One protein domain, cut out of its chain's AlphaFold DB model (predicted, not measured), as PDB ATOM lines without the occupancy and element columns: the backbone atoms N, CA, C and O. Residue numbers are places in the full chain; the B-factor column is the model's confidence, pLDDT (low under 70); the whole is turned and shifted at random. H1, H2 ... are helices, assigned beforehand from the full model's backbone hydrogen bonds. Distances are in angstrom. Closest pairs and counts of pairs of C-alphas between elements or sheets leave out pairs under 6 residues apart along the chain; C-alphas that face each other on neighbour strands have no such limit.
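This is residues 85 to 128 of the 140 residues of the protein "DUF3893 domain-containing protein" of Streptomyces sp. SID685 (UniProt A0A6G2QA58). Two helices of equal residue count, H1 and H2, follow one another nearly end to end and meet at a corner, making a wide, open V. The long link between them, residues 99 to 111, makes a loop at that corner, while residues 85 to 92 and 119 to 128 stick out at the two far ends. The printed part has 44 residues with two named helices, H1 then H2, and no named strand; its class is all helix. It is loose, with a radius of gyration of the C-alphas of 12.8 A, and flat in outline, spanning 41 by 25 by 13 A.

H1, residues 88 to 98, and H2, residues 112 to 122, only just touch, with 3 pairs of C-alphas within 8 A. Their closest C-alphas are those of Leu 97 and Leu 112, 5.3 A apart. Their centres are 17.5 A apart. They run the same way at a steep tilt of 48 degrees. In H1 and H2 every O i to N i+4 pair is within hydrogen-bond range.

H1 measures 15.6 A from C-alpha 88 at (206.164, 188.006, 277.468) to C-alpha 98 at (192.829, 195.245, 273.711). H2 begins with C-alpha 112 at (188.536, 191.265, 273.320) and ends with C-alpha 122 at (175.170, 192.408, 280.510), a length of 15.2 A.

The two C-alphas farthest apart are those of Lys 86 and Pro 125, at 41.0 A. The printed part has no cut. The link from H1 to H2, 13 residues, is long. Residues 85 to 92, of which 88 to 92 belong to H1, stand free, and residues 119 to 128, of which 119 to 122 belong to H2, stand free too. The mean pLDDT of the printed part is 79.7; residues 100 to 107 and residue 128 are under 70.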
ATOM      1  N   ALA A  85     207.695 177.872 278.264       90.75
ATOM      2  CA  ALA A  85     207.338 179.097 277.556       90.75
ATOM      3  C   ALA A  85     207.741 180.350 278.339       90.75
ATOM      4  O   ALA A  85     207.893 180.344 279.553       90.75
ATOM      5  N   LYS A  86     207.907 181.466 277.624       92.38
ATOM      6  CA  LYS A  86     208.148 182.780 278.236       92.38
ATOM      7  C   LYS A  86     206.812 183.477 278.493       92.38
ATOM      8  O   LYS A  86     205.909 183.375 277.668       92.38
ATOM      9  N   ALA A  87     206.717 184.265 279.562       91.62
ATOM     10  CA  ALA A  87     205.522 185.057 279.878       91.62
ATOM     11  C   ALA A  87     205.232 186.180 278.856       91.62
ATOM     12  O   ALA A  87     204.079 186.488 278.558       91.62
ATOM     13  N   LEU A  88     206.277 186.793 278.288       93.50
ATOM     14  CA  LEU A  88     206.164 188.006 277.468       93.50
ATOM     15  C   LEU A  88     205.232 187.872 276.237       93.50
ATOM     16  O   LEU A  88     204.411 188.767 276.032       93.50
ATOM     17  N   PRO A  89     205.282 186.791 275.430       94.38
ATOM     18  CA  PRO A  89     204.338 186.578 274.330       94.38
ATOM     19  C   PRO A  89     202.862 186.596 274.749       94.38
ATOM     20  O   PRO A  89     202.030 187.112 274.001       94.38
ATOM     21  N   TYR A  90     202.527 186.090 275.939       92.75
ATOM     22  CA  TYR A  90     201.151 186.086 276.447       92.75
ATOM     23  C   TYR A  90     200.690 187.498 276.800       92.75
ATOM     24  O   TYR A  90     199.603 187.915 276.388       92.75
ATOM     25  N   ALA A  91     201.544 188.270 277.478       91.19
ATOM     26  CA  ALA A  91     201.266 189.673 277.774       91.19
ATOM     27  C   ALA A  91     201.097 190.496 276.486       91.19
ATOM     28  O   ALA A  91     200.143 191.262 276.352       91.19
ATOM     29  N   LEU A  92     201.969 190.283 275.495       91.94
ATOM     30  CA  LEU A  92     201.905 190.980 274.210       91.94
ATOM     31  C   LEU A  92     200.639 190.628 273.421       91.94
ATOM     32  O   LEU A  92     200.000 191.508 272.846       91.94
ATOM     33  N   THR A  93     200.268 189.349 273.397       91.25
ATOM     34  CA  THR A  93     199.034 188.890 272.740       91.25
ATOM     35  C   THR A  93     197.812 189.517 273.400       91.25
ATOM     36  O   THR A  93     196.937 190.035 272.712       91.25
ATOM     37  N   THR A  94     197.800 189.565 274.730       89.62
ATOM     38  CA  THR A  94     196.742 190.211 275.515       89.62
ATOM     39  C   THR A  94     196.638 191.705 275.194       89.62
ATOM     40  O   THR A  94     195.548 192.191 274.904       89.62
ATOM     41  N   ALA A  95     197.766 192.422 275.135       87.88
ATOM     42  CA  ALA A  95     197.796 193.839 274.767       87.88
ATOM     43  C   ALA A  95     197.276 194.090 273.342       87.88
ATOM     44  O   ALA A  95     196.555 195.058 273.099       87.88
ATOM     45  N   ARG A  96     197.606 193.205 272.390       86.88
ATOM     46  CA  ARG A  96     197.073 193.273 271.020       86.88
ATOM     47  C   ARG A  96     195.560 193.093 271.007       86.88
ATOM     48  O   ARG A  96     194.874 193.852 270.332       86.88
ATOM     49  N   LEU A  97     195.033 192.152 271.789       85.38
ATOM     50  CA  LEU A  97     193.590 191.921 271.894       85.38
ATOM     51  C   LEU A  97     192.825 193.122 272.470       85.38
ATOM     52  O   LEU A  97     191.657 193.282 272.135       85.38
ATOM     53  N   CYS A  98     193.455 193.991 273.266       81.06
ATOM     54  CA  CYS A  98     192.829 195.245 273.711       81.06
ATOM     55  C   CYS A  98     192.625 196.259 272.565       81.06
ATOM     56  O   CYS A  98     191.742 197.117 272.648       81.06
ATOM     57  N   ASN A  99     193.420 196.164 271.489       72.75
ATOM     58  CA  ASN A  99     193.372 197.064 270.330       72.75
ATOM     59  C   ASN A  99     192.470 196.561 269.187       72.75
ATOM     60  O   ASN A  99     192.279 197.287 268.216       72.75
ATOM     61  N   HIS A 100     191.935 195.341 269.278       65.75
ATOM     62  CA  HIS A 100     191.132 194.706 268.227       65.75
ATOM     63  C   HIS A 100     189.658 194.591 268.632       65.75
ATOM     64  O   HIS A 100     189.143 193.490 268.794       65.75
ATOM     65  N   ALA A 101     188.960 195.711 268.805       59.03
ATOM     66  CA  ALA A 101     187.519 195.673 269.033       59.03
ATOM     67  C   ALA A 101     186.771 195.277 267.742       59.03
ATOM     68  O   ALA A 101     186.957 195.903 266.704       59.03
ATOM     69  N   LEU A 102     185.921 194.243 267.798       56.62
ATOM     70  CA  LEU A 102     185.188 193.708 266.632       56.62
ATOM     71  C   LEU A 102     184.104 194.653 266.077       56.62
ATOM     72  O   LEU A 102     183.707 194.500 264.927       56.62
ATOM     73  N   ALA A 103     183.619 195.605 266.879       54.16
ATOM     74  CA  ALA A 103     182.537 196.519 266.498       54.16
ATOM     75  C   ALA A 103     182.685 197.947 267.057       54.16
ATOM     76  O   ALA A 103     181.838 198.792 266.783       54.16
ATOM     77  N   TRP A 104     183.736 198.232 267.836       53.03
ATOM     78  CA  TRP A 104     183.946 199.554 268.429       53.03
ATOM     79  C   TRP A 104     185.110 200.267 267.765       53.03
ATOM     80  O   TRP A 104     186.192 199.713 267.600       53.03
ATOM     81  N   GLU A 105     184.905 201.539 267.460       51.16
ATOM     82  CA  GLU A 105     185.915 202.440 266.901       51.16
ATOM     83  C   GLU A 105     187.050 202.769 267.906       51.16
ATOM     84  O   GLU A 105     187.908 203.614 267.644       51.16
ATOM     85  N   HIS A 106     187.064 202.136 269.087       57.69
ATOM     86  CA  HIS A 106     187.888 202.508 270.237       57.69
ATOM     87  C   HIS A 106     188.634 201.316 270.851       57.69
ATOM     88  O   HIS A 106     188.225 200.160 270.741       57.69
ATOM     89  N   ARG A 107     189.744 201.616 271.544       61.34
ATOM     90  CA  ARG A 107     190.488 200.631 272.340       61.34
ATOM     91  C   ARG A 107     189.631 200.143 273.502       61.34
ATOM     92  O   ARG A 107     189.078 200.940 274.256       61.34
ATOM     93  N   THR A 108     189.564 198.831 273.666       71.00
ATOM     94  CA  THR A 108     188.851 198.207 274.784       71.00
ATOM     95  C   THR A 108     189.726 198.194 276.036       71.00
ATOM     96  O   THR A 108     190.911 197.876 275.971       71.00
ATOM     97  N   ARG A 109     189.132 198.507 277.196       74.81
ATOM     98  CA  ARG A 109     189.799 198.425 278.512       74.81
ATOM     99  C   ARG A 109     190.201 196.993 278.891       74.81
ATOM    100  O   ARG A 109     191.128 196.789 279.664       74.81
ATOM    101  N   HIS A 110     189.477 196.011 278.361       83.12
ATOM    102  CA  HIS A 110     189.727 194.590 278.567       83.12
ATOM    103  C   HIS A 110     190.074 193.937 277.230       83.12
ATOM    104  O   HIS A 110     189.515 194.355 276.218       83.12
ATOM    105  N   PRO A 111     190.920 192.895 277.210       87.44
ATOM    106  CA  PRO A 111     191.151 192.099 276.010       87.44
ATOM    107  C   PRO A 111     189.827 191.632 275.403       87.44
ATOM    108  O   PRO A 111     188.907 191.272 276.145       87.44
ATOM    109  N   LEU A 112     189.753 191.588 274.070       84.69
ATOM    110  CA  LEU A 112     188.536 191.265 273.320       84.69
ATOM    111  C   LEU A 112     187.698 190.100 273.896       84.69
ATOM    112  O   LEU A 112     186.491 190.289 274.036       84.69
ATOM    113  N   PRO A 113     188.268 188.939 274.291       86.94
ATOM    114  CA  PRO A 113     187.465 187.836 274.827       86.94
ATOM    115  C   PRO A 113     186.754 188.176 276.145       86.94
ATOM    116  O   PRO A 113     185.583 187.853 276.317       86.94
ATOM    117  N   ILE A 114     187.439 188.869 277.061       88.19
ATOM    118  CA  ILE A 114     186.863 189.290 278.347       88.19
ATOM    119  C   ILE A 114     185.811 190.366 278.106       88.19
ATOM    120  O   ILE A 114     184.733 190.327 278.694       88.19
ATOM    121  N   HIS A 115     186.112 191.312 277.217       85.38
ATOM    122  CA  HIS A 115     185.158 192.347 276.859       85.38
ATOM    123  C   HIS A 115     183.871 191.738 276.285       85.38
ATOM    124  O   HIS A 115     182.783 192.099 276.723       85.38
ATOM    125  N   ALA A 116     183.982 190.780 275.360       84.31
ATOM    126  CA  ALA A 116     182.834 190.079 274.795       84.31
ATOM    127  C   ALA A 116     182.034 189.326 275.868       84.31
ATOM    128  O   ALA A 116     180.815 189.458 275.908       84.31
ATOM    129  N   ALA A 117     182.703 188.613 276.780       86.94
ATOM    130  CA  ALA A 117     182.039 187.904 277.872       86.94
ATOM    131  C   ALA A 117     181.245 188.850 278.792       86.94
ATOM    132  O   ALA A 117     180.091 188.570 279.099       86.94
ATOM    133  N   ILE A 118     181.819 190.001 279.169       84.38
ATOM    134  CA  ILE A 118     181.126 191.026 279.975       84.38
ATOM    135  C   ILE A 118     179.879 191.540 279.250       84.38
ATOM    136  O   ILE A 118     178.856 191.801 279.875       84.38
ATOM    137  N   GLN A 119     179.963 191.724 277.936       83.94
ATOM    138  CA  GLN A 119     178.845 192.234 277.147       83.94
ATOM    139  C   GLN A 119     177.760 191.176 276.977       83.94
ATOM    140  O   GLN A 119     176.585 191.498 277.082       83.94
ATOM    141  N   MET A 120     178.138 189.911 276.781       85.25
ATOM    142  CA  MET A 120     177.192 188.794 276.777       85.25
ATOM    143  C   MET A 120     176.461 188.669 278.115       85.25
ATOM    144  O   MET A 120     175.249 188.487 278.116       85.25
ATOM    145  N   ASP A 121     177.180 188.817 279.230       85.12
ATOM    146  CA  ASP A 121     176.603 188.815 280.577       85.12
ATOM    147  C   ASP A 121     175.620 189.982 280.755       85.12
ATOM    148  O   ASP A 121     174.454 189.769 281.064       85.12
ATOM    149  N   LYS A 122     176.034 191.214 280.436       81.69
ATOM    150  CA  LYS A 122     175.170 192.408 280.510       81.69
ATOM    151  C   LYS A 122     173.936 192.341 279.614       81.69
ATOM    152  O   LYS A 122     172.888 192.855 279.985       81.69
ATOM    153  N   ASN A 123     174.074 191.745 278.435       80.81
ATOM    154  CA  ASN A 123     172.977 191.584 277.484       80.81
ATOM    155  C   ASN A 123     172.051 190.417 277.856       80.81
ATOM    156  O   ASN A 123     171.066 190.180 277.154       80.81
ATOM    157  N   HIS A 124     172.349 189.673 278.925       82.25
ATOM    158  CA  HIS A 124     171.490 188.599 279.390       82.25
ATOM    159  C   HIS A 124     170.159 189.179 279.910       82.25
ATOM    160  O   HIS A 124     170.170 190.107 280.718       82.25
ATOM    161  N   PRO A 125     168.994 188.637 279.505       79.81
ATOM    162  CA  PRO A 125     167.686 189.171 279.905       79.81
ATOM    163  C   PRO A 125     167.435 189.117 281.420       79.81
ATOM    164  O   PRO A 125     166.623 189.872 281.946       79.81
ATOM    165  N   GLU A 126     168.144 188.241 282.131       77.31
ATOM    166  CA  GLU A 126     168.088 188.126 283.593       77.31
ATOM    167  C   GLU A 126     169.331 188.711 284.280       77.31
ATOM    168  O   GLU A 126     169.593 188.407 285.444       77.31
ATOM    169  N   TYR A 127     170.130 189.516 283.567       74.00
ATOM    170  CA  TYR A 127     171.360 190.098 284.099       74.00
ATOM    171  C   TYR A 127     171.096 190.818 285.426       74.00
ATOM    172  O   TYR A 127     170.396 191.830 285.472       74.00
ATOM    173  N   ARG A 128     171.668 190.272 286.510       65.69
ATOM    174  CA  ARG A 128     171.603 190.807 287.880       65.69
ATOM    175  C   ARG A 128     170.204 191.264 288.301       65.69
ATOM    176  O   ARG A 128     170.071 192.318 288.921       65.69
TER     177      ARG A 128